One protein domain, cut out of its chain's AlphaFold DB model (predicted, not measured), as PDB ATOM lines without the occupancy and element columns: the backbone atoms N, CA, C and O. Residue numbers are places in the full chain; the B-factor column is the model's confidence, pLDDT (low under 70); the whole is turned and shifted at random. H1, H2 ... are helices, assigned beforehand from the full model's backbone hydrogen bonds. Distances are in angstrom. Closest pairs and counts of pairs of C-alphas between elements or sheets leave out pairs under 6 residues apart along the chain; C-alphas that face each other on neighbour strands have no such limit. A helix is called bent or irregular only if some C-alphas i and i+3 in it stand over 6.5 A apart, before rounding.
ATOM      1  N   ALA A   4     187.884 150.282 116.185       58.62
ATOM      2  CA  ALA A   4     186.840 149.372 116.655       58.62
ATOM      3  C   ALA A   4     185.454 149.978 116.465       58.62
ATOM      4  O   ALA A   4     184.571 149.291 115.968       58.62
ATOM      5  N   VAL A   5     185.279 151.264 116.793       61.97
ATOM      6  CA  VAL A   5     184.003 151.967 116.580       61.97
ATOM      7  C   VAL A   5     183.634 151.935 115.102       61.97
ATOM      8  O   VAL A   5     182.535 151.515 114.760       61.97
ATOM      9  N   HIS A   6     184.578 152.258 114.217       67.31
ATOM     10  CA  HIS A   6     184.329 152.225 112.777       67.31
ATOM     11  C   HIS A   6     184.030 150.811 112.243       67.31
ATOM     12  O   HIS A   6     183.154 150.637 111.397       67.31
ATOM     13  N   VAL A   7     184.744 149.790 112.731       64.88
ATOM     14  CA  VAL A   7     184.521 148.385 112.351       64.88
ATOM     15  C   VAL A   7     183.157 147.894 112.836       64.88
ATOM     16  O   VAL A   7     182.464 147.222 112.078       64.88
ATOM     17  N   MET A   8     182.755 148.251 114.057       63.12
ATOM     18  CA  MET A   8     181.440 147.918 114.602       63.12
ATOM     19  C   MET A   8     180.330 148.624 113.824       63.12
ATOM     20  O   MET A   8     179.399 147.959 113.396       63.12
ATOM     21  N   GLU A   9     180.441 149.930 113.576       66.25
ATOM     22  CA  GLU A   9     179.459 150.685 112.780       66.25
ATOM     23  C   GLU A   9     179.291 150.089 111.378       66.25
ATOM     24  O   GLU A   9     178.170 149.821 110.956       66.25
ATOM     25  N   SER A  10     180.400 149.786 110.698       70.81
ATOM     26  CA  SER A  10     180.370 149.171 109.364       70.81
ATOM     27  C   SER A  10     179.729 147.778 109.385       70.81
ATOM     28  O   SER A  10     178.994 147.410 108.472       70.81
ATOM     29  N   ALA A  11     179.997 146.986 110.427       67.12
ATOM     30  CA  ALA A  11     179.392 145.668 110.586       67.12
ATOM     31  C   ALA A  11     177.895 145.751 110.905       67.12
ATOM     32  O   ALA A  11     177.131 144.921 110.425       67.12
ATOM     33  N   MET A  12     177.472 146.759 111.668       70.06
ATOM     34  CA  MET A  12     176.063 147.010 111.966       70.06
ATOM     35  C   MET A  12     175.295 147.460 110.729       70.06
ATOM     36  O   MET A  12     174.206 146.959 110.482       70.06
ATOM     37  N   GLU A  13     175.873 148.340 109.913       74.50
ATOM     38  CA  GLU A  13     175.273 148.751 108.642       74.50
ATOM     39  C   GLU A  13     175.142 147.565 107.670       74.50
ATOM     40  O   GLU A  13     174.095 147.370 107.043       74.50
ATOM     41  N   ALA A  14     176.175 146.718 107.599       73.31
ATOM     42  CA  ALA A  14     176.133 145.483 106.823       73.31
ATOM     43  C   ALA A  14     175.070 144.506 107.355       73.31
ATOM     44  O   ALA A  14     174.332 143.928 106.556       73.31
ATOM     45  N   LEU A  15     174.954 144.354 108.680       71.81
ATOM     46  CA  LEU A  15     173.950 143.508 109.324       71.81
ATOM     47  C   LEU A  15     172.531 144.006 109.040       71.81
ATOM     48  O   LEU A  15     171.693 143.204 108.649       71.81
ATOM     49  N   THR A  16     172.267 145.309 109.175       75.25
ATOM     50  CA  THR A  16     170.962 145.908 108.852       75.25
ATOM     51  C   THR A  16     170.607 145.691 107.385       75.25
ATOM     52  O   THR A  16     169.518 145.215 107.078       75.25
ATOM     53  N   THR A  17     171.548 145.941 106.472       78.69
ATOM     54  CA  THR A  17     171.329 145.724 105.033       78.69
ATOM     55  C   THR A  17     171.041 144.254 104.720       78.69
ATOM     56  O   THR A  17     170.177 143.931 103.902       78.69
ATOM     57  N   HIS A  18     171.780 143.344 105.355       78.88
ATOM     58  CA  HIS A  18     171.594 141.911 105.173       78.88
ATOM     59  C   HIS A  18     170.256 141.440 105.751       78.88
ATOM     60  O   HIS A  18     169.543 140.688 105.086       78.88
ATOM     61  N   PHE A  19     169.887 141.947 106.930       78.38
ATOM     62  CA  PHE A  19     168.601 141.712 107.572       78.38
ATOM     63  C   PHE A  19     167.438 142.152 106.689       78.38
ATOM     64  O   PHE A  19     166.586 141.326 106.385       78.38
ATOM     65  N   ASP A  20     167.433 143.397 106.209       81.62
ATOM     66  CA  ASP A  20     166.353 143.922 105.367       81.62
ATOM     67  C   ASP A  20     166.135 143.062 104.118       81.62
ATOM     68  O   ASP A  20     165.003 142.744 103.751       81.62
ATOM     69  N   ARG A  21     167.230 142.640 103.478       84.19
ATOM     70  CA  ARG A  21     167.166 141.792 102.287       84.19
ATOM     71  C   ARG A  21     166.661 140.386 102.603       84.19
ATOM     72  O   ARG A  21     165.831 139.871 101.858       84.19
ATOM     73  N   ALA A  22     167.189 139.754 103.649       82.88
ATOM     74  CA  ALA A  22     166.784 138.412 104.055       82.88
ATOM     75  C   ALA A  22     165.315 138.391 104.495       82.88
ATOM     76  O   ALA A  22     164.559 137.523 104.068       82.88
ATOM     77  N   PHE A  23     164.905 139.398 105.269       86.38
ATOM     78  CA  PHE A  23     163.538 139.583 105.727       86.38
ATOM     79  C   PHE A  23     162.558 139.714 104.567       86.38
ATOM     80  O   PHE A  23     161.597 138.957 104.503       86.38
ATOM     81  N   ALA A  24     162.821 140.626 103.627       87.25
ATOM     82  CA  ALA A  24     161.929 140.843 102.494       87.25
ATOM     83  C   ALA A  24     161.730 139.566 101.661       87.25
ATOM     84  O   ALA A  24     160.608 139.263 101.273       87.25
ATOM     85  N   LEU A  25     162.804 138.803 101.423       89.19
ATOM     86  CA  LEU A  25     162.733 137.544 100.675       89.19
ATOM     87  C   LEU A  25     161.945 136.467 101.427       89.19
ATOM     88  O   LEU A  25     161.031 135.878 100.857       89.19
ATOM     89  N   ALA A  26     162.278 136.231 102.700       88.88
ATOM     90  CA  ALA A  26     161.617 135.211 103.509       88.88
ATOM     91  C   ALA A  26     160.131 135.530 103.722       88.88
ATOM     92  O   ALA A  26     159.283 134.642 103.644       88.88
ATOM     93  N   PHE A  27     159.809 136.805 103.951       91.25
ATOM     94  CA  PHE A  27     158.435 137.257 104.109       91.25
ATOM     95  C   PHE A  27     157.629 137.060 102.833       91.25
ATOM     96  O   PHE A  27     156.546 136.489 102.895       91.25
ATOM     97  N   ASP A  28     158.145 137.503 101.685       89.81
ATOM     98  CA  ASP A  28     157.440 137.387 100.409       89.81
ATOM     99  C   ASP A  28     157.113 135.926 100.069       89.81
ATOM    100  O   ASP A  28     155.973 135.611  99.723       89.81
ATOM    101  N   GLU A  29     158.084 135.025 100.254       89.94
ATOM    102  CA  GLU A  29     157.922 133.588 100.027       89.94
ATOM    103  C   GLU A  29     156.874 132.976 100.970       89.94
ATOM    104  O   GLU A  29     155.874 132.410 100.511       89.94
ATOM    105  N   ALA A  30     157.051 133.150 102.284       89.44
ATOM    106  CA  ALA A  30     156.167 132.569 103.291       89.44
ATOM    107  C   ALA A  30     154.735 133.118 103.192       89.44
ATOM    108  O   ALA A  30     153.749 132.394 103.375       89.44
ATOM    109  N   PHE A  31     154.604 134.405 102.877       88.94
ATOM    110  CA  PHE A  31     153.321 135.065 102.721       88.94
ATOM    111  C   PHE A  31     152.559 134.538 101.512       88.94
ATOM    112  O   PHE A  31     151.398 134.153 101.655       88.94
ATOM    113  N   HIS A  32     153.180 134.494 100.331       85.31
ATOM    114  CA  HIS A  32     152.502 134.045  99.116       85.31
ATOM    115  C   HIS A  32     152.065 132.582  99.210       85.31
ATOM    116  O   HIS A  32     150.948 132.253  98.800       85.31
ATOM    117  N   GLU A  33     152.903 131.723  99.797       86.50
ATOM    118  CA  GLU A  33     152.570 130.315 100.010       86.50
ATOM    119  C   GLU A  33     151.354 130.156 100.936       86.50
ATOM    120  O   GLU A  33     150.412 129.413 100.633       86.50
ATOM    121  N   ARG A  34     151.344 130.876 102.064       86.62
ATOM    122  CA  ARG A  34     150.318 130.711 103.099       86.62
ATOM    123  C   ARG A  34     149.023 131.452 102.772       86.62
ATOM    124  O   ARG A  34     147.943 130.926 103.043       86.62
ATOM    125  N   HIS A  35     149.116 132.642 102.179       83.06
ATOM    126  CA  HIS A  35     147.973 133.503 101.885       83.06
ATOM    127  C   HIS A  35     146.970 132.830 100.960       83.06
ATOM    128  O   HIS A  35     145.813 132.672 101.331       83.06
ATOM    129  N   ILE A  36     147.414 132.437  99.761       79.06
ATOM    130  CA  ILE A  36     146.518 131.935  98.715       79.06
ATOM    131  C   ILE A  36     145.820 130.671  99.201       79.06
ATOM    132  O   ILE A  36     144.601 130.551  99.087       79.06
ATOM    133  N   LYS A  37     146.594 129.766  99.807       83.56
ATOM    134  CA  LYS A  37     146.088 128.510 100.349       83.56
ATOM    135  C   LYS A  37     144.987 128.754 101.379       83.56
ATOM    136  O   LYS A  37     143.889 128.231 101.245       83.56
ATOM    137  N   ARG A  38     145.263 129.587 102.382       83.94
ATOM    138  CA  ARG A  38     144.308 129.841 103.461       83.94
ATOM    139  C   ARG A  38     143.116 130.679 103.011       83.94
ATOM    140  O   ARG A  38     142.016 130.513 103.528       83.94
ATOM    141  N   PHE A  39     143.320 131.562 102.035       83.88
ATOM    142  CA  PHE A  39     142.244 132.358 101.468       83.88
ATOM    143  C   PHE A  39     141.200 131.474 100.781       83.88
ATOM    144  O   PHE A  39     140.009 131.626 101.045       83.88
ATOM    145  N   ASP A  40     141.642 130.546  99.924       81.31
ATOM    146  CA  ASP A  40     140.748 129.613  99.230       81.31
ATOM    147  C   ASP A  40     140.015 128.675 100.215       81.31
ATOM    148  O   ASP A  40     138.871 128.301  99.952       81.31
ATOM    149  N   ASP A  41     140.637 128.332 101.351       84.25
ATOM    150  CA  ASP A  41     140.044 127.464 102.380       84.25
ATOM    151  C   ASP A  41     138.982 128.178 103.244       84.25
ATOM    152  O   ASP A  41     137.975 127.572 103.618       84.25
ATOM    153  N   GLU A  42     139.197 129.453 103.591       83.50
ATOM    154  CA  GLU A  42     138.410 130.144 104.625       83.50
ATOM    155  C   GLU A  42     137.454 131.227 104.099       83.50
ATOM    156  O   GLU A  42     136.521 131.616 104.809       83.50
ATOM    157  N   PHE A  43     137.627 131.708 102.862       80.50
ATOM    158  CA  PHE A  43     136.747 132.724 102.279       80.50
ATOM    159  C   PHE A  43     135.791 132.161 101.226       80.50
ATOM    160  O   PHE A  43     136.115 131.307 100.404       80.50
ATOM    161  N   SER A  44     134.573 132.709 101.208       77.06
ATOM    162  CA  SER A  44     133.587 132.404 100.167       77.06
ATOM    163  C   SER A  44     134.075 132.870  98.782       77.06
ATOM    164  O   SER A  44     134.678 133.944  98.686       77.06
ATOM    165  N   PRO A  45     133.736 132.161  97.681       82.50
ATOM    166  CA  PRO A  45     134.091 132.558  96.314       82.50
ATOM    167  C   PRO A  45     133.704 133.996  95.937       82.50
ATOM    168  O   PRO A  45     134.300 134.579  95.034       82.50
ATOM    169  N   ILE A  46     132.733 134.589  96.641       82.62
ATOM    170  CA  ILE A  46     132.322 135.990  96.470       82.62
ATOM    171  C   ILE A  46     133.444 136.991  96.789       82.62
ATOM    172  O   ILE A  46     133.436 138.095  96.252       82.62
ATOM    173  N   TYR A  47     134.409 136.612  97.635       82.50
ATOM    174  CA  TYR A  47     135.557 137.442  98.007       82.50
ATOM    175  C   TYR A  47     136.742 137.279  97.058       82.50
ATOM    176  O   TYR A  47     137.634 138.124  97.051       82.50
ATOM    177  N   ARG A  48     136.737 136.255  96.196       83.31
ATOM    178  CA  ARG A  48     137.814 135.992  95.232       83.31
ATOM    179  C   ARG A  48     138.163 137.193  94.336       83.31
ATOM    180  O   ARG A  48     139.351 137.413  94.122       83.31
ATOM    181  N   PRO A  49     137.215 138.033  93.868       88.31
ATOM    182  CA  PRO A  49     137.554 139.251  93.127       88.31
ATOM    183  C   PRO A  49     138.362 140.282  93.932       88.31
ATOM    184  O   PRO A  49     139.011 141.136  93.338       88.31
ATOM    185  N   ARG A  50     138.321 140.213  95.270       86.56
ATOM    186  CA  ARG A  50     138.998 141.132  96.201       86.56
ATOM    187  C   ARG A  50     140.216 140.508  96.891       86.56
ATOM    188  O   ARG A  50     140.778 141.137  97.781       86.56
ATOM    189  N   ILE A  51     140.653 139.312  96.481       85.00
ATOM    190  CA  ILE A  51     141.763 138.582  97.121       85.00
ATOM    191  C   ILE A  51     143.045 139.416  97.232       85.00
ATOM    192  O   ILE A  51     143.690 139.402  98.270       85.00
ATOM    193  N   ASN A  52     143.380 140.202  96.208       84.56
ATOM    194  CA  ASN A  52     144.582 141.039  96.224       84.56
ATOM    195  C   ASN A  52     144.437 142.252  97.156       84.56
ATOM    196  O   ASN A  52     145.405 142.660  97.783       84.56
ATOM    197  N   GLU A  53     143.236 142.824  97.260       87.25
ATOM    198  CA  GLU A  53     142.959 143.971  98.136       87.25
ATOM    199  C   GLU A  53     142.997 143.547  99.608       87.25
ATOM    200  O   GLU A  53     143.683 144.163 100.421       87.25
ATOM    201  N   ILE A  54     142.304 142.450  99.931       83.69
ATOM    202  CA  ILE A  54     142.343 141.814 101.254       83.69
ATOM    203  C   ILE A  54     143.780 141.389 101.564       83.69
ATOM    204  O   ILE A  54     144.269 141.639 102.663       83.69
ATOM    205  N   GLY A  55     144.456 140.831 100.556       85.25
ATOM    206  CA  GLY A  55     145.851 140.432 100.585       85.25
ATOM    207  C   GLY A  55     146.785 141.551 101.031       85.25
ATOM    208  O   GLY A  55     147.536 141.396 101.986       85.25
ATOM    209  N   GLN A  56     146.692 142.712 100.388       87.12
ATOM    210  CA  GLN A  56     147.550 143.849 100.705       87.12
ATOM    211  C   GLN A  56     147.316 144.383 102.123       87.12
ATOM    212  O   GLN A  56     148.271 144.686 102.832       87.12
ATOM    213  N   LEU A  57     146.055 144.456 102.567       81.62
ATOM    214  CA  LEU A  57     145.719 144.967 103.900       81.62
ATOM    215  C   LEU A  57     146.392 144.166 105.016       81.62
ATOM    216  O   LEU A  57     146.885 144.742 105.988       81.62
ATOM    217  N   PHE A  58     146.401 142.840 104.892       85.12
ATOM    218  CA  PHE A  58     147.033 141.999 105.898       85.12
ATOM    219  C   PHE A  58     148.547 141.862 105.670       85.12
ATOM    220  O   PHE A  58     149.266 141.689 106.656       85.12
ATOM    221  N   PHE A  59     149.036 142.001 104.427       88.44
ATOM    222  CA  PHE A  59     150.466 142.112 104.112       88.44
ATOM    223  C   PHE A  59     151.104 143.238 104.910       88.44
ATOM    224  O   PHE A  59     151.997 142.973 105.707       88.44
ATOM    225  N   ASP A  60     150.595 144.463 104.766       84.56
ATOM    226  CA  ASP A  60     151.202 145.650 105.373       84.56
ATOM    227  C   ASP A  60     151.231 145.536 106.906       84.56
ATOM    228  O   ASP A  60     152.257 145.771 107.541       84.56
ATOM    229  N   LYS A  61     150.123 145.077 107.506       81.69
ATOM    230  CA  LYS A  61     150.017 144.888 108.962       81.69
ATOM    231  C   LYS A  61     150.977 143.810 109.477       81.69
ATOM    232  O   LYS A  61     151.601 143.987 110.518       81.69
ATOM    233  N   THR A  62     151.085 142.693 108.759       88.50
ATOM    234  CA  THR A  62     151.915 141.551 109.171       88.50
ATOM    235  C   THR A  62     153.397 141.841 108.942       88.50
ATOM    236  O   THR A  62     154.214 141.487 109.784       88.50
ATOM    237  N   TYR A  63     153.755 142.513 107.847       90.44
ATOM    238  CA  TYR A  63     155.139 142.822 107.491       90.44
ATOM    239  C   TYR A  63     155.827 143.656 108.572       90.44
ATOM    240  O   TYR A  63     156.857 143.244 109.108       90.44
ATOM    241  N   ASP A  64     155.230 144.791 108.942       87.88
ATOM    242  CA  ASP A  64     155.823 145.699 109.925       87.88
ATOM    243  C   ASP A  64     155.861 145.079 111.329       87.88
ATOM    244  O   ASP A  64     156.851 145.234 112.047       87.88
ATOM    245  N   GLU A  65     154.816 144.339 111.720       88.69
ATOM    246  CA  GLU A  65     154.736 143.698 113.039       88.69
ATOM    247  C   GLU A  65     155.771 142.570 113.177       88.69
ATOM    248  O   GLU A  65     156.480 142.525 114.183       88.69
ATOM    249  N   VAL A  66     155.931 141.708 112.161       88.75
ATOM    250  CA  VAL A  66     156.964 140.654 112.176       88.75
ATOM    251  C   VAL A  66     158.357 141.283 112.161       88.75
ATOM    252  O   VAL A  66     159.208 140.878 112.954       88.75
ATOM    253  N   LYS A  67     158.592 142.296 111.316       87.06
ATOM    254  CA  LYS A  67     159.895 142.965 111.225       87.06
ATOM    255  C   LYS A  67     160.309 143.566 112.566       87.06
ATOM    256  O   LYS A  67     161.405 143.287 113.051       87.06
ATOM    257  N   ALA A  68     159.421 144.347 113.181       85.25
ATOM    258  CA  ALA A  68     159.684 145.004 114.455       85.25
ATOM    259  C   ALA A  68     159.910 144.004 115.599       85.25
ATOM    260  O   ALA A  68     160.690 144.291 116.506       85.25
ATOM    261  N   ASN A  69     159.249 142.841 115.552       85.50
ATOM    262  CA  ASN A  69     159.393 141.793 116.559       85.50
ATOM    263  C   ASN A  69     160.801 141.179 116.551       85.50
ATOM    264  O   ASN A  69     161.395 141.001 117.607       85.50
ATOM    265  N   ILE A  70     161.364 140.914 115.367       85.12
ATOM    266  CA  ILE A  70     162.619 140.155 115.260       85.12
ATOM    267  C   ILE A  70     163.871 141.034 115.108       85.12
ATOM    268  O   ILE A  70     164.969 140.589 115.439       85.12
ATOM    269  N   GLU A  71     163.746 142.269 114.609       78.06
ATOM    270  CA  GLU A  71     164.899 143.138 114.313       78.06
ATOM    271  C   GLU A  71     165.725 143.454 115.571       78.06
ATOM    272  O   GLU A  71     166.958 143.380 115.548       78.06
ATOM    273  N   GLY A  72     165.050 143.775 116.681       70.75
ATOM    274  CA  GLY A  72     165.701 144.050 117.963       70.75
ATOM    275  C   GLY A  72     166.469 142.838 118.488       70.75
ATOM    276  O   GLY A  72     167.664 142.942 118.777       70.75
ATOM    277  N   ASP A  73     165.796 141.691 118.517       74.31
ATOM    278  CA  ASP A  73     166.306 140.437 119.072       74.31
ATOM    279  C   ASP A  73     167.495 139.892 118.277       74.31
ATOM    280  O   ASP A  73     168.496 139.464 118.860       74.31
ATOM    281  N   ILE A  74     167.431 139.951 116.941       73.25
ATOM    282  CA  ILE A  74     168.537 139.535 116.070       73.25
ATOM    283  C   ILE A  74     169.748 140.425 116.317       73.25
ATOM    284  O   ILE A  74     170.863 139.926 116.472       73.25
ATOM    285  N   ARG A  75     169.539 141.741 116.382       69.81
ATOM    286  CA  ARG A  75     170.622 142.704 116.568       69.81
ATOM    287  C   ARG A  75     171.321 142.523 117.915       69.81
ATOM    288  O   ARG A  75     172.551 142.515 117.960       69.81
ATOM    289  N   GLU A  76     170.558 142.371 118.993       67.50
ATOM    290  CA  GLU A  76     171.092 142.145 120.341       67.50
ATOM    291  C   GLU A  76     171.820 140.802 120.429       67.50
ATOM    292  O   GLU A  76     173.003 140.759 120.770       67.50
ATOM    293  N   THR A  77     171.172 139.718 119.993       72.12
ATOM    294  CA  THR A  77     171.752 138.366 120.017       72.12
ATOM    295  C   THR A  77     173.043 138.282 119.206       72.12
ATOM    296  O   THR A  77     174.019 137.648 119.629       72.12
ATOM    297  N   PHE A  78     173.075 138.937 118.043       68.88
ATOM    298  CA  PHE A  78     174.255 138.990 117.193       68.88
ATOM    299  C   PHE A  78     175.410 139.711 117.893       68.88
ATOM    300  O   PHE A  78     176.523 139.181 117.959       68.88
ATOM    301  N   MET A  79     175.148 140.887 118.468       63.75
ATOM    302  CA  MET A  79     176.172 141.690 119.139       63.75
ATOM    303  C   MET A  79     176.708 141.031 120.405       63.75
ATOM    304  O   MET A  79     177.923 141.015 120.609       63.75
ATOM    305  N   ASP A  80     175.845 140.421 121.209       68.44
ATOM    306  CA  ASP A  80     176.254 139.721 122.425       68.44
ATOM    307  C   ASP A  80     177.094 138.484 122.112       68.44
ATOM    308  O   ASP A  80     178.125 138.230 122.746       68.44
ATOM    309  N   THR A  81     176.701 137.724 121.090       69.31
ATOM    310  CA  THR A  81     177.405 136.493 120.723       69.31
ATOM    311  C   THR A  81     178.765 136.790 120.096       69.31
ATOM    312  O   THR A  81     179.772 136.203 120.506       69.31
ATOM    313  N   ILE A  82     178.816 137.713 119.127       67.50
ATOM    314  CA  ILE A  82     180.065 138.115 118.473       67.50
ATOM    315  C   ILE A  82     180.962 138.848 119.473       67.50
ATOM    316  O   ILE A  82     182.119 138.468 119.641       67.50
ATOM    317  N   GLY A  83     180.433 139.835 120.200       60.53
ATOM    318  CA  GLY A  83     181.172 140.592 121.210       60.53
ATOM    319  C   GLY A  83     181.729 139.701 122.322       60.53
ATOM    320  O   GLY A  83     182.905 139.809 122.672       60.53
ATOM    321  N   GLY A  84     180.931 138.756 122.827       61.69
ATOM    322  CA  GLY A  84     181.374 137.781 123.821       61.69
ATOM    323  C   GLY A  84     182.485 136.861 123.308       61.69
ATOM    324  O   GLY A  84     183.434 136.567 124.036       61.69
ATOM    325  N   GLU A  85     182.415 136.426 122.051       66.88
ATOM    326  CA  GLU A  85     183.457 135.602 121.431       66.88
ATOM    327  C   GLU A  85     184.757 136.382 121.194       66.88
ATOM    328  O   GLU A  85     185.840 135.861 121.471       66.88
ATOM    329  N   VAL A  86     184.665 137.641 120.759       63.62
ATOM    330  CA  VAL A  86     185.816 138.551 120.636       63.62
ATOM    331  C   VAL A  86     186.532 138.680 121.974       63.62
ATOM    332  O   VAL A  86     187.747 138.503 122.045       63.62
ATOM    333  N   VAL A  87     185.781 138.901 123.056       61.66
ATOM    334  CA  VAL A  87     186.342 139.000 124.409       61.66
ATOM    335  C   VAL A  87     187.048 137.705 124.828       61.66
ATOM    336  O   VAL A  87     188.137 137.769 125.394       61.66
ATOM    337  N   ARG A  88     186.487 136.526 124.518       66.75
ATOM    338  CA  ARG A  88     187.108 135.224 124.842       66.75
ATOM    339  C   ARG A  88     188.384 134.942 124.047       66.75
ATOM    340  O   ARG A  88     189.280 134.275 124.563       66.75
ATOM    341  N   ARG A  89     188.464 135.408 122.799       68.06
ATOM    342  CA  ARG A  89     189.598 135.141 121.900       68.06
ATOM    343  C   ARG A  89     190.827 135.988 122.184       68.06
ATOM    344  O   ARG A  89     191.907 135.646 121.712       68.06
ATOM    345  N   ILE A  90     190.698 137.047 122.978       63.34
ATOM    346  CA  ILE A  90     191.826 137.864 123.425       63.34
ATOM    347  C   ILE A  90     192.525 137.129 124.592       63.34
ATOM    348  O   ILE A  90     192.030 137.165 125.722       63.34
ATOM    349  N   PRO A  91     193.675 136.450 124.385       51.25
ATOM    350  CA  PRO A  91     194.274 135.611 125.420       51.25
ATOM    351  C   PRO A  91     194.965 136.477 126.481       51.25
ATOM    352  O   PRO A  91     195.748 137.362 126.140       51.25
ATOM    353  N   GLY A  92     194.751 136.193 127.771       54.84
ATOM    354  CA  GLY A  92     195.629 136.676 128.853       54.84
ATOM    355  C   GLY A  92     195.642 138.190 129.120       54.84
ATOM    356  O   GLY A  92     196.583 138.690 129.739       54.84
ATOM    357  N   GLY A  93     194.600 138.916 128.708       51.34
ATOM    358  CA  GLY A  93     194.394 140.328 129.030       51.34
ATOM    359  C   GLY A  93     195.003 141.287 128.008       51.34
ATOM    360  O   GLY A  93     196.031 141.031 127.401       51.34
ATOM    361  N   LEU A  94     194.389 142.454 127.849       50.41
ATOM    362  CA  LEU A  94     194.855 143.560 126.999       50.41
ATOM    363  C   LEU A  94     196.301 144.016 127.317       50.41
ATOM    364  O   LEU A  94     196.954 144.679 126.512       50.41
ATOM    365  N   VAL A  95     196.833 143.617 128.475       49.44
ATOM    366  CA  VAL A  95     198.082 144.094 129.073       49.44
ATOM    367  C   VAL A  95     199.356 143.617 128.351       49.44
ATOM    368  O   VAL A  95     200.199 144.472 128.079       49.44
ATOM    369  N   PRO A  96     199.572 142.332 127.989       50.62
ATOM    370  CA  PRO A  96     200.808 141.918 127.319       50.62
ATOM    371  C   PRO A  96     200.926 142.441 125.879       50.62
ATOM    372  O   PRO A  96     202.027 142.797 125.461       50.62
ATOM    373  N   ARG A  97     199.813 142.555 125.136       50.66
ATOM    374  CA  ARG A  97     199.816 143.135 123.778       50.66
ATOM    375  C   ARG A  97     199.923 144.666 123.791       50.66
ATOM    376  O   ARG A  97     200.717 145.198 123.021       50.66
ATOM    377  N   ALA A  98     199.250 145.366 124.712       50.97
ATOM    378  CA  ALA A  98     199.479 146.802 124.926       50.97
ATOM    379  C   ALA A  98     200.937 147.089 125.331       50.97
ATOM    380  O   ALA A  98     201.542 148.047 124.855       50.97
ATOM    381  N   ARG A  99     201.542 146.215 126.151       49.81
ATOM    382  CA  ARG A  99     202.962 146.290 126.531       49.81
ATOM    383  C   ARG A  99     203.895 146.113 125.331       49.81
ATOM    384  O   ARG A  99     204.909 146.802 125.255       49.81
ATOM    385  N   GLU A 100     203.572 145.222 124.396       57.44
ATOM    386  CA  GLU A 100     204.379 145.028 123.186       57.44
ATOM    387  C   GLU A 100     204.233 146.186 122.188       57.44
ATOM    388  O   GLU A 100     205.230 146.660 121.642       57.44
ATOM    389  N   TRP A 101     203.021 146.723 122.023       58.44
ATOM    390  CA  TRP A 101     202.789 147.936 121.236       58.44
ATOM    391  C   TRP A 101     203.558 149.136 121.813       58.44
ATOM    392  O   TRP A 101     204.286 149.811 121.084       58.44
ATOM    393  N   LEU A 102     203.502 149.336 123.137       50.12
ATOM    394  CA  LEU A 102     204.263 150.367 123.854       50.12
ATOM    395  C   LEU A 102     205.766 150.237 123.602       50.12
ATOM    396  O   LEU A 102     206.425 151.219 123.268       50.12
ATOM    397  N   ARG A 103     206.319 149.021 123.695       54.50
ATOM    398  CA  ARG A 103     207.740 148.769 123.395       54.50
ATOM    399  C   ARG A 103     208.102 149.154 121.967       54.50
ATOM    400  O   ARG A 103     209.148 149.762 121.745       54.50
ATOM    401  N   ARG A 104     207.256 148.806 120.997       59.31
ATOM    402  CA  ARG A 104     207.479 149.135 119.585       59.31
ATOM    403  C   ARG A 104     207.418 150.643 119.343       59.31
ATOM    404  O   ARG A 104     208.281 151.174 118.646       59.31
ATOM    405  N   HIS A 105     206.455 151.328 119.951       51.66
ATOM    406  CA  HIS A 105     206.285 152.772 119.818       51.66
ATOM    407  C   HIS A 105     207.438 153.550 120.471       51.66
ATOM    408  O   HIS A 105     207.998 154.457 119.865       51.66
ATOM    409  N   VAL A 106     207.888 153.128 121.658       50.06
ATOM    410  CA  VAL A 106     209.066 153.702 122.331       50.06
ATOM    411  C   VAL A 106     210.325 153.529 121.482       50.06
ATOM    412  O   VAL A 106     211.068 154.489 121.293       50.06
ATOM    413  N   ARG A 107     210.549 152.343 120.898       56.72
ATOM    414  CA  ARG A 107     211.676 152.116 119.974       56.72
ATOM    415  C   ARG A 107     211.620 153.030 118.753       56.72
ATOM    416  O   ARG A 107     212.653 153.553 118.349       56.72
ATOM    417  N   TYR A 108     210.431 153.240 118.191       54.31
ATOM    418  CA  TYR A 108     210.234 154.163 117.076       54.31
ATOM    419  C   TYR A 108     210.568 155.611 117.467       54.31
ATOM    420  O   TYR A 108     211.330 156.265 116.762       54.31
ATOM    421  N   CYS A 109     210.092 156.088 118.621       44.78
ATOM    422  CA  CYS A 109     210.404 157.432 119.117       44.78
ATOM    423  C   CYS A 109     211.903 157.628 119.400       44.78
ATOM    424  O   CYS A 109     212.435 158.695 119.110       44.78
ATOM    425  N   ILE A 110     212.594 156.605 119.917       50.91
ATOM    426  CA  ILE A 110     214.052 156.618 120.144       50.91
ATOM    427  C   ILE A 110     214.829 156.665 118.819       50.91
ATOM    428  O   ILE A 110     215.851 157.343 118.721       50.91
ATOM    429  N   ALA A 111     214.353 155.951 117.797       53.47
ATOM    430  CA  ALA A 111     214.951 155.979 116.465       53.47
ATOM    431  C   ALA A 111     214.712 157.328 115.760       53.47
ATOM    432  O   ALA A 111     215.619 157.861 115.125       53.47
ATOM    433  N   ALA A 112     213.516 157.903 115.913       47.22
ATOM    434  CA  ALA A 112     213.137 159.186 115.322       47.22
ATOM    435  C   ALA A 112     213.836 160.391 115.980       47.22
ATOM    436  O   ALA A 112     214.043 161.406 115.319       47.22
ATOM    437  N   SER A 113     214.231 160.290 117.253       46.06
ATOM    438  CA  SER A 113     214.939 161.354 117.982       46.06
ATOM    439  C   SER A 113     216.458 161.379 117.759       46.06
ATOM    440  O   SER A 113     217.150 162.178 118.386       46.06
ATOM    441  N   GLY A 114     216.990 160.546 116.856       50.41
ATOM    442  CA  GLY A 114     218.412 160.562 116.491       50.41
ATOM    443  C   GLY A 114     219.328 159.758 117.420       50.41
ATOM    444  O   GLY A 114     220.544 159.896 117.330       50.41
ATOM    445  N   GLY A 115     218.761 158.884 118.259       50.44
ATOM    446  CA  GLY A 115     219.509 157.932 119.079       50.44
ATOM    447  C   GLY A 115     219.763 158.429 120.500       50.44
ATOM    448  O   GLY A 115     220.620 159.267 120.754       50.44
ATOM    449  N   ILE A 116     219.061 157.834 121.460       53.41
ATOM    450  CA  ILE A 116     219.484 157.848 122.861       53.41
ATOM    451  C   ILE A 116     220.672 156.881 122.968       53.41
ATOM    452  O   ILE A 116     220.496 155.671 122.841       53.41
ATOM    453  N   THR A 117     221.888 157.397 123.142       52.72
ATOM    454  CA  THR A 117     223.128 156.615 122.978       52.72
ATOM    455  C   THR A 117     223.679 155.986 124.262       52.72
ATOM    456  O   THR A 117     224.756 155.396 124.216       52.72
ATOM    457  N   HIS A 118     222.984 156.065 125.407       54.31
ATOM    458  CA  HIS A 118     223.469 155.475 126.662       54.31
ATOM    459  C   HIS A 118     222.412 154.628 127.389       54.31
ATOM    460  O   HIS A 118     221.277 155.041 127.618       54.31
ATOM    461  N   GLU A 119     222.815 153.443 127.861       49.56
ATOM    462  CA  GLU A 119     221.982 152.457 128.585       49.56
ATOM    463  C   GLU A 119     221.379 152.988 129.910       49.56
ATOM    464  O   GLU A 119     220.481 152.392 130.512       49.56
ATOM    465  N   ARG A 120     221.892 154.124 130.393       49.16
ATOM    466  CA  ARG A 120     221.411 154.843 131.581       49.16
ATOM    467  C   ARG A 120     220.181 155.699 131.263       49.16
ATOM    468  O   ARG A 120     219.273 155.773 132.085       49.16
ATOM    469  N   ASP A 121     220.124 156.254 130.057       51.00
ATOM    470  CA  ASP A 121     219.024 157.093 129.580       51.00
ATOM    471  C   ASP A 121     217.822 156.236 129.167       51.00
ATOM    472  O   ASP A 121     216.684 156.601 129.437       51.00
ATOM    473  N   LEU A 122     218.067 155.027 128.644       50.69
ATOM    474  CA  LEU A 122     217.034 154.004 128.434       50.69
ATOM    475  C   LEU A 122     216.331 153.617 129.743       50.69
ATOM    476  O   LEU A 122     215.107 153.642 129.804       50.69
ATOM    477  N   ARG A 123     217.087 153.341 130.815       51.94
ATOM    478  CA  ARG A 123     216.515 153.036 132.140       51.94
ATOM    479  C   ARG A 123     215.804 154.232 132.771       51.94
ATOM    480  O   ARG A 123     214.826 154.050 133.494       51.94
ATOM    481  N   ALA A 124     216.278 155.451 132.520       48.69
ATOM    482  CA  ALA A 124     215.612 156.667 132.973       48.69
ATOM    483  C   ALA A 124     214.285 156.882 132.235       48.69
ATOM    484  O   ALA A 124     213.286 157.154 132.888       48.69
ATOM    485  N   VAL A 125     214.247 156.671 130.915       49.50
ATOM    486  CA  VAL A 125     213.031 156.729 130.088       49.50
ATOM    487  C   VAL A 125     212.057 155.607 130.449       49.50
ATOM    488  O   VAL A 125     210.876 155.881 130.611       49.50
ATOM    489  N   GLU A 126     212.516 154.374 130.674       50.09
ATOM    490  CA  GLU A 126     211.666 153.268 131.148       50.09
ATOM    491  C   GLU A 126     211.055 153.554 132.526       50.09
ATOM    492  O   GLU A 126     209.869 153.301 132.741       50.09
ATOM    493  N   ASN A 127     211.829 154.132 133.451       52.34
ATOM    494  CA  ASN A 127     211.327 154.533 134.765       52.34
ATOM    495  C   ASN A 127     210.393 155.748 134.693       52.34
ATOM    496  O   ASN A 127     209.416 155.794 135.437       52.34
ATOM    497  N   LEU A 128     210.658 156.706 133.798       46.59
ATOM    498  CA  LEU A 128     209.777 157.848 133.560       46.59
ATOM    499  C   LEU A 128     208.459 157.372 132.946       46.59
ATOM    500  O   LEU A 128     207.404 157.743 133.430       46.59
ATOM    501  N   ILE A 129     208.497 156.482 131.952       49.62
ATOM    502  CA  ILE A 129     207.308 155.870 131.344       49.62
ATOM    503  C   ILE A 129     206.512 155.107 132.402       49.62
ATOM    504  O   ILE A 129     205.308 155.308 132.507       49.62
ATOM    505  N   ARG A 130     207.167 154.296 133.240       47.78
ATOM    506  CA  ARG A 130     206.503 153.565 134.326       47.78
ATOM    507  C   ARG A 130     205.825 154.485 135.350       47.78
ATOM    508  O   ARG A 130     204.771 154.117 135.840       47.78
ATOM    509  N   ASN A 131     206.409 155.649 135.649       45.41
ATOM    510  CA  ASN A 131     205.923 156.560 136.694       45.41
ATOM    511  C   ASN A 131     205.022 157.708 136.174       45.41
ATOM    512  O   ASN A 131     204.297 158.304 136.958       45.41
ATOM    513  N   TYR A 132     205.077 158.064 134.884       38.91
ATOM    514  CA  TYR A 132     204.255 159.126 134.267       38.91
ATOM    515  C   TYR A 132     203.055 158.572 133.485       38.91
ATOM    516  O   TYR A 132     202.116 159.309 133.186       38.91
ATOM    517  N   CYS A 133     203.052 157.276 133.152       45.03
ATOM    518  CA  CYS A 133     201.925 156.609 132.495       45.03
ATOM    519  C   CYS A 133     200.863 156.123 133.492       45.03
ATOM    520  O   CYS A 133     200.227 155.113 133.229       45.03
ATOM    521  N   ASP A 134     200.660 156.798 134.624       47.16
ATOM    522  CA  ASP A 134     199.961 156.183 135.762       47.16
ATOM    523  C   ASP A 134     198.424 156.209 135.699       47.16
ATOM    524  O   ASP A 134     197.791 155.529 136.488       47.16
ATOM    525  N   GLU A 135     197.773 156.883 134.739       40.06
ATOM    526  CA  GLU A 135     196.313 156.684 134.567       40.06
ATOM    527  C   GLU A 135     195.766 157.139 133.207       40.06
ATOM    528  O   GLU A 135     195.064 156.392 132.522       40.06
ATOM    529  N   ASN A 136     196.130 158.341 132.749       37.91
ATOM    530  CA  ASN A 136     195.524 158.936 131.548       37.91
ATOM    531  C   ASN A 136     196.174 158.477 130.234       37.91
ATOM    532  O   ASN A 136     195.478 158.232 129.251       37.91
ATOM    533  N   VAL A 137     197.496 158.295 130.222       41.81
ATOM    534  CA  VAL A 137     198.226 157.736 129.071       41.81
ATOM    535  C   VAL A 137     198.041 156.218 129.005       41.81
ATOM    536  O   VAL A 137     197.855 155.682 127.920       41.81
ATOM    537  N   HIS A 138     197.969 155.528 130.151       42.50
ATOM    538  CA  HIS A 138     197.596 154.113 130.186       42.50
ATOM    539  C   HIS A 138     196.177 153.897 129.661       42.50
ATOM    540  O   HIS A 138     195.979 152.950 128.909       42.50
ATOM    541  N   ARG A 139     195.218 154.786 129.979       39.69
ATOM    542  CA  ARG A 139     193.897 154.802 129.336       39.69
ATOM    543  C   ARG A 139     194.005 155.056 127.847       39.69
ATOM    544  O   ARG A 139     193.533 154.222 127.104       39.69
ATOM    545  N   ALA A 140     194.608 156.153 127.397       39.50
ATOM    546  CA  ALA A 140     194.631 156.509 125.974       39.50
ATOM    547  C   ALA A 140     195.358 155.465 125.098       39.50
ATOM    548  O   ALA A 140     194.926 155.189 123.981       39.50
ATOM    549  N   LEU A 141     196.423 154.847 125.618       41.31
ATOM    550  CA  LEU A 141     197.210 153.824 124.922       41.31
ATOM    551  C   LEU A 141     196.630 152.409 125.068       41.31
ATOM    552  O   LEU A 141     196.734 151.634 124.119       41.31
ATOM    553  N   LEU A 142     195.969 152.076 126.190       44.09
ATOM    554  CA  LEU A 142     195.057 150.925 126.226       44.09
ATOM    555  C   LEU A 142     193.943 151.158 125.219       44.09
ATOM    556  O   LEU A 142     193.738 150.298 124.396       44.09
ATOM    557  N   PHE A 143     193.277 152.310 125.204       46.03
ATOM    558  CA  PHE A 143     192.195 152.587 124.266       46.03
ATOM    559  C   PHE A 143     192.645 152.355 122.828       46.03
ATOM    560  O   PHE A 143     191.990 151.572 122.171       46.03
ATOM    561  N   GLY A 144     193.782 152.889 122.369       49.38
ATOM    562  CA  GLY A 144     194.275 152.637 121.004       49.38
ATOM    563  C   GLY A 144     194.651 151.174 120.705       49.38
ATOM    564  O   GLY A 144     194.235 150.626 119.689       49.38
ATOM    565  N   ALA A 145     195.404 150.504 121.586       51.62
ATOM    566  CA  ALA A 145     195.811 149.111 121.356       51.62
ATOM    567  C   ALA A 145     194.651 148.117 121.549       51.62
ATOM    568  O   ALA A 145     194.533 147.143 120.812       51.62
ATOM    569  N   CYS A 146     193.778 148.355 122.526       54.78
ATOM    570  CA  CYS A 146     192.526 147.628 122.712       54.78
ATOM    571  C   CYS A 146     191.605 147.837 121.515       54.78
ATOM    572  O   CYS A 146     190.961 146.889 121.106       54.78
ATOM    573  N   ASP A 147     191.557 149.041 120.951       62.59
ATOM    574  CA  ASP A 147     190.729 149.391 119.799       62.59
ATOM    575  C   ASP A 147     191.181 148.685 118.515       62.59
ATOM    576  O   ASP A 147     190.363 148.090 117.818       62.59
ATOM    577  N   GLU A 148     192.487 148.642 118.242       64.94
ATOM    578  CA  GLU A 148     193.011 147.867 117.114       64.94
ATOM    579  C   GLU A 148     192.781 146.362 117.297       64.94
ATOM    580  O   GLU A 148     192.290 145.695 116.388       64.94
ATOM    581  N   LEU A 149     193.077 145.823 118.484       64.56
ATOM    582  CA  LEU A 149     192.929 144.392 118.763       64.56
ATOM    583  C   LEU A 149     191.470 143.947 118.782       64.56
ATOM    584  O   LEU A 149     191.146 142.879 118.272       64.56
ATOM    585  N   TYR A 150     190.593 144.760 119.364       65.12
ATOM    586  CA  TYR A 150     189.163 144.499 119.379       65.12
ATOM    587  C   TYR A 150     188.600 144.583 117.963       65.12
ATOM    588  O   TYR A 150     187.888 143.674 117.556       65.12
ATOM    589  N   GLY A 151     188.967 145.602 117.179       66.50
ATOM    590  CA  GLY A 151     188.546 145.715 115.782       66.50
ATOM    591  C   GLY A 151     189.038 144.554 114.907       66.50
ATOM    592  O   GLY A 151     188.287 144.050 114.071       66.50
ATOM    593  N   GLU A 152     190.275 144.093 115.106       73.88
ATOM    594  CA  GLU A 152     190.838 142.958 114.368       73.88
ATOM    595  C   GLU A 152     190.144 141.638 114.732       73.88
ATOM    596  O   GLU A 152     189.712 140.902 113.842       73.88
ATOM    597  N   GLU A 153     190.003 141.337 116.024       75.38
ATOM    598  CA  GLU A 153     189.343 140.107 116.471       75.38
ATOM    599  C   GLU A 153     187.841 140.130 116.163       75.38
ATOM    600  O   GLU A 153     187.301 139.113 115.734       75.38
ATOM    601  N   PHE A 154     187.178 141.287 116.268       69.81
ATOM    602  CA  PHE A 154     185.791 141.461 115.832       69.81
ATOM    603  C   PHE A 154     185.632 141.128 114.356       69.81
ATOM    604  O   PHE A 154     184.776 140.321 114.003       69.81
ATOM    605  N   ARG A 155     186.502 141.664 113.495       75.75
ATOM    606  CA  ARG A 155     186.472 141.346 112.066       75.75
ATOM    607  C   ARG A 155     186.651 139.848 111.812       75.75
ATOM    608  O   ARG A 155     185.936 139.297 110.982       75.75
ATOM    609  N   LYS A 156     187.578 139.184 112.509       80.44
ATOM    610  CA  LYS A 156     187.800 137.734 112.357       80.44
ATOM    611  C   LYS A 156     186.575 136.931 112.775       80.44
ATOM    612  O   LYS A 156     186.092 136.116 112.000       80.44
ATOM    613  N   VAL A 157     186.052 137.185 113.975       76.62
ATOM    614  CA  VAL A 157     184.872 136.481 114.496       76.62
ATOM    615  C   VAL A 157     183.663 136.710 113.590       76.62
ATOM    616  O   VAL A 157     182.953 135.755 113.281       76.62
ATOM    617  N   PHE A 158     183.463 137.943 113.121       72.19
ATOM    618  CA  PHE A 158     182.395 138.288 112.187       72.19
ATOM    619  C   PHE A 158     182.521 137.516 110.868       72.19
ATOM    620  O   PHE A 158     181.559 136.891 110.444       72.19
ATOM    621  N   LEU A 159     183.705 137.484 110.247       79.31
ATOM    622  CA  LEU A 159     183.917 136.743 108.996       79.31
ATOM    623  C   LEU A 159     183.803 135.221 109.165       79.31
ATOM    624  O   LEU A 159     183.408 134.530 108.235       79.31
ATOM    625  N   GLU A 160     184.169 134.685 110.329       84.44
ATOM    626  CA  GLU A 160     184.118 133.242 110.587       84.44
ATOM    627  C   GLU A 160     182.717 132.737 110.946       84.44
ATOM    628  O   GLU A 160     182.376 131.596 110.634       84.44
ATOM    629  N   LYS A 161     181.935 133.539 111.678       83.56
ATOM    630  CA  LYS A 161     180.701 133.081 112.337       83.56
ATOM    631  C   LYS A 161     179.471 133.916 112.002       83.56
ATOM    632  O   LYS A 161     178.371 133.455 112.293       83.56
ATOM    633  N   GLY A 162     179.643 135.104 111.425       73.94
ATOM    634  CA  GLY A 162     178.575 136.074 111.194       73.94
ATOM    635  C   GLY A 162     177.423 135.485 110.389       73.94
ATOM    636  O   GLY A 162     176.305 135.454 110.885       73.94
ATOM    637  N   ASP A 163     177.710 134.924 109.214       79.00
ATOM    638  CA  ASP A 163     176.676 134.386 108.318       79.00
ATOM    639  C   ASP A 163     175.885 133.237 108.960       79.00
ATOM    640  O   ASP A 163     174.656 133.211 108.919       79.00
ATOM    641  N   HIS A 164     176.578 132.293 109.606       83.56
ATOM    642  CA  HIS A 164     175.930 131.164 110.275       83.56
ATOM    643  C   HIS A 164     175.104 131.591 111.488       83.56
ATOM    644  O   HIS A 164     174.014 131.061 111.703       83.56
ATOM    645  N   LEU A 165     175.622 132.525 112.290       78.44
ATOM    646  CA  LEU A 165     174.900 133.066 113.434       78.44
ATOM    647  C   LEU A 165     173.652 133.810 112.966       78.44
ATOM    648  O   LEU A 165     172.567 133.537 113.466       78.44
ATOM    649  N   PHE A 166     173.803 134.681 111.967       79.25
ATOM    650  CA  PHE A 166     172.694 135.411 111.377       79.25
ATOM    651  C   PHE A 166     171.618 134.455 110.866       79.25
ATOM    652  O   PHE A 166     170.478 134.566 111.296       79.25
ATOM    653  N   ALA A 167     171.970 133.478 110.022       82.88
ATOM    654  CA  ALA A 167     170.997 132.558 109.437       82.88
ATOM    655  C   ALA A 167     170.221 131.769 110.505       82.88
ATOM    656  O   ALA A 167     169.000 131.661 110.431       82.88
ATOM    657  N   ASN A 168     170.913 131.248 111.522       84.88
ATOM    658  CA  ASN A 168     170.271 130.470 112.580       84.88
ATOM    659  C   ASN A 168     169.350 131.329 113.456       84.88
ATOM    660  O   ASN A 168     168.237 130.908 113.760       84.88
ATOM    661  N   THR A 169     169.805 132.519 113.860       82.31
ATOM    662  CA  THR A 169     169.006 133.433 114.685       82.31
ATOM    663  C   THR A 169     167.820 133.984 113.896       82.31
ATOM    664  O   THR A 169     166.708 134.002 114.414       82.31
ATOM    665  N   PHE A 170     168.036 134.368 112.636       85.62
ATOM    666  CA  PHE A 170     166.997 134.886 111.752       85.62
ATOM    667  C   PHE A 170     165.909 133.845 111.491       85.62
ATOM    668  O   PHE A 170     164.751 134.130 111.764       85.62
ATOM    669  N   ASN A 171     166.262 132.641 111.027       88.50
ATOM    670  CA  ASN A 171     165.265 131.625 110.671       88.50
ATOM    671  C   ASN A 171     164.399 131.241 111.878       88.50
ATOM    672  O   ASN A 171     163.177 131.210 111.779       88.50
ATOM    673  N   ALA A 172     165.018 131.021 113.043       87.25
ATOM    674  CA  ALA A 172     164.287 130.654 114.253       87.25
ATOM    675  C   ALA A 172     163.332 131.764 114.730       87.25
ATOM    676  O   ALA A 172     162.191 131.481 115.110       87.25
ATOM    677  N   ALA A 173     163.790 133.021 114.708       87.19
ATOM    678  CA  ALA A 173     162.969 134.167 115.086       87.19
ATOM    679  C   ALA A 173     161.837 134.402 114.074       87.19
ATOM    680  O   ALA A 173     160.687 134.592 114.467       87.19
ATOM    681  N   PHE A 174     162.150 134.333 112.779       90.00
ATOM    682  CA  PHE A 174     161.198 134.539 111.695       90.00
ATOM    683  C   PHE A 174     160.083 133.492 111.710       90.00
ATOM    684  O   PHE A 174     158.920 133.875 111.727       90.00
ATOM    685  N   ASP A 175     160.404 132.196 111.771       89.75
ATOM    686  CA  ASP A 175     159.397 131.124 111.731       89.75
ATOM    687  C   ASP A 175     158.375 131.252 112.871       89.75
ATOM    688  O   ASP A 175     157.166 131.075 112.671       89.75
ATOM    689  N   THR A 176     158.873 131.601 114.060       90.31
ATOM    690  CA  THR A 176     158.060 131.815 115.261       90.31
ATOM    691  C   THR A 176     157.169 133.046 115.092       90.31
ATOM    692  O   THR A 176     155.943 132.935 115.135       90.31
ATOM    693  N   ALA A 177     157.776 134.210 114.835       90.44
ATOM    694  CA  ALA A 177     157.062 135.479 114.760       90.44
ATOM    695  C   ALA A 177     156.073 135.515 113.586       90.44
ATOM    696  O   ALA A 177     154.925 135.922 113.756       90.44
ATOM    697  N   PHE A 178     156.487 135.048 112.405       91.44
ATOM    698  CA  PHE A 178     155.631 135.004 111.224       91.44
ATOM    699  C   PHE A 178     154.391 134.155 111.480       91.44
ATOM    700  O   PHE A 178     153.289 134.603 111.189       91.44
ATOM    701  N   THR A 179     154.540 132.959 112.054       90.25
ATOM    702  CA  THR A 179     153.396 132.072 112.296       90.25
ATOM    703  C   THR A 179     152.380 132.699 113.242       90.25
ATOM    704  O   THR A 179     151.197 132.758 112.910       90.25
ATOM    705  N   GLU A 180     152.834 133.202 114.389       91.62
ATOM    706  CA  GLU A 180     151.950 133.780 115.403       91.62
ATOM    707  C   GLU A 180     151.245 135.047 114.902       91.62
ATOM    708  O   GLU A 180     150.030 135.201 115.064       91.62
ATOM    709  N   ILE A 181     151.994 135.946 114.260       92.00
ATOM    710  CA  ILE A 181     151.477 137.239 113.804       92.00
ATOM    711  C   ILE A 181     150.581 137.062 112.576       92.00
ATOM    712  O   ILE A 181     149.521 137.688 112.505       92.00
ATOM    713  N   PHE A 182     150.955 136.187 111.634       90.50
ATOM    714  CA  PHE A 182     150.124 135.875 110.473       90.50
ATOM    715  C   PHE A 182     148.769 135.325 110.915       90.50
ATOM    716  O   PHE A 182     147.738 135.804 110.449       90.50
ATOM    717  N   ASP A 183     148.753 134.338 111.816       90.19
ATOM    718  CA  ASP A 183     147.515 133.684 112.251       90.19
ATOM    719  C   ASP A 183     146.572 134.669 112.938       90.19
ATOM    720  O   ASP A 183     145.400 134.767 112.570       90.19
ATOM    721  N   LYS A 184     147.116 135.468 113.858       91.75
ATOM    722  CA  LYS A 184     146.394 136.545 114.535       91.75
ATOM    723  C   LYS A 184     145.800 137.550 113.541       91.75
ATOM    724  O   LYS A 184     144.611 137.851 113.604       91.75
ATOM    725  N   ASN A 185     146.609 138.071 112.618       89.31
ATOM    726  CA  ASN A 185     146.155 139.091 111.671       89.31
ATOM    727  C   ASN A 185     145.171 138.535 110.636       89.31
ATOM    728  O   ASN A 185     144.264 139.252 110.210       89.31
ATOM    729  N   PHE A 186     145.302 137.262 110.265       87.62
ATOM    730  CA  PHE A 186     144.346 136.586 109.398       87.62
ATOM    731  C   PHE A 186     142.981 136.433 110.081       87.62
ATOM    732  O   PHE A 186     141.957 136.769 109.484       87.62
ATOM    733  N   ASP A 187     142.952 135.979 111.338       88.00
ATOM    734  CA  ASP A 187     141.712 135.835 112.106       88.00
ATOM    735  C   ASP A 187     141.000 137.185 112.309       88.00
ATOM    736  O   ASP A 187     139.776 137.255 112.153       88.00
ATOM    737  N   ASP A 188     141.752 138.261 112.573       87.62
ATOM    738  CA  ASP A 188     141.222 139.630 112.671       87.62
ATOM    739  C   ASP A 188     140.510 140.060 111.376       87.62
ATOM    740  O   ASP A 188     139.384 140.566 111.400       87.62
ATOM    741  N   VAL A 189     141.154 139.846 110.224       84.00
ATOM    742  CA  VAL A 189     140.602 140.211 108.909       84.00
ATOM    743  C   VAL A 189     139.395 139.342 108.561       84.00
ATOM    744  O   VAL A 189     138.383 139.858 108.084       84.00
ATOM    745  N   ARG A 190     139.460 138.035 108.841       84.56
ATOM    746  CA  ARG A 190     138.330 137.119 108.644       84.56
ATOM    747  C   ARG A 190     137.119 137.568 109.457       84.56
ATOM    748  O   ARG A 190     136.017 137.629 108.913       84.56
ATOM    749  N   ALA A 191     137.313 137.906 110.733       87.00
ATOM    750  CA  ALA A 191     136.242 138.385 111.602       87.00
ATOM    751  C   ALA A 191     135.614 139.687 111.082       87.00
ATOM    752  O   ALA A 191     134.394 139.811 111.087       87.00
ATOM    753  N   ALA A 192     136.424 140.622 110.572       86.00
ATOM    754  CA  ALA A 192     135.938 141.884 110.012       86.00
ATOM    755  C   ALA A 192     135.158 141.730 108.690       86.00
ATOM    756  O   ALA A 192     134.365 142.602 108.343       86.00
ATOM    757  N   LEU A 193     135.405 140.657 107.929       82.44
ATOM    758  CA  LEU A 193     134.753 140.400 106.639       82.44
ATOM    759  C   LEU A 193     133.522 139.487 106.737       82.44
ATOM    760  O   LEU A 193     132.662 139.543 105.857       82.44
ATOM    761  N   LEU A 194     133.461 138.600 107.733       81.31
ATOM    762  CA  LEU A 194     132.409 137.578 107.857       81.31
ATOM    763  C   LEU A 194     131.455 137.788 109.045       81.31
ATOM    764  O   LEU A 194     130.418 137.122 109.084       81.31
ATOM    765  N   GLY A 195     131.804 138.651 110.002       67.38
ATOM    766  CA  GLY A 195     130.931 139.092 111.099       67.38
ATOM    767  C   GLY A 195     130.114 140.323 110.733       67.38
ATOM    768  O   GLY A 195     128.994 140.441 111.280       67.38
TER     769      GLY A 195
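Overview. This is residues 4 to 195 of the 195 residues of an uncharacterized protein of Fonsecaea erecta (UniProt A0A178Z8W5). A long, thin rod: H1, H2 and the arm H5b run up and down as a loose three-helix bundle along the length, and beyond one end of it H3 and H4 make a loose head, joined to the bundle by the slanting arm H5a. H3 packs on H5a, while H4 touches no helix. The printed part has 192 residues with five named helices, H1 to H5 in order, H5 bent into two arms, and no named strand: the class is all helix. It is extended, with a radius of gyration of the C-alphas of 28.3 A and spans of 98 by 24 by 22 A.

Arrangement. H1, residues 4 to 42, and H2, residues 45 to 89, form a helical hairpin: they touch at a shallow tilt of 31 degrees, opposite ways, closest at the C-alphas of Phe 27 and Tyr 63, 7.3 A apart. H5, residues 136 to 194, was assigned as one helix by its hydrogen bonds but is bent, C-alphas 160 and 163 being 7.9 A apart; its arms H5a, residues 136 to 160, and H5b, residues 163 to 194, are only just about perpendicular at 72 degrees. H2 touches H5b with residues 58 to 78 alone, at a shallow tilt of 28 degrees, opposite ways; the closest C-alphas, Val 66 and Ala 177, are 5.8 A apart. H1 and H5b are close but not clearly touching, with the C-alphas of Phe 27 and Phe 178 8.0 A apart. H1 touches H5a with residues 4 to 8 alone, closest at C-alphas Ala 4 and Gly 151, 4.1 A; the tilt of 36 degrees is only just steep. H2 touches H5a with residues 82 to 89 alone, closest at C-alphas Val 86 and Phe 154, 5.6 A. H3, residues 94 to 112, touches H5a at a steep tilt of 64 degrees, closest at C-alphas Ala 98 and Ala 145, 5.6 A. H4, residues 119 to 132, and H3 are near each other. Every O i to N i+4 pair is within hydrogen-bond range in H3, H5a and H5b; the counts are 33 of 35 in H1, 34 of 41 in H2 and 9 of 10 in H4.

Along the chain. H1 begins at C-alpha 4 (186.840, 149.372, 116.655), is 53.5 A long and has a kink of 26 degrees near residue 34; it is neither bent nor irregular, but only just: C-alphas 33 and 36 are 6.4 A apart. H2, 61.2 A long, is irregular, with C-alphas 49 and 52 7.9 A apart, and has a kink of 62 degrees near residue 52. H3 measures 26.7 A, H4 19.8 A, H5a 35.1 A and H5b 44.4 A, ending at C-alpha 194 (132.409, 137.578, 107.857).

Size, cuts and confidence. The two C-alphas farthest apart, Ile 46 and His 118, are 98.0 A apart. The printed part has no cut and no long link. The mean pLDDT of the printed part is 70.8, and 85 residues are under 70, among them 78 to 151.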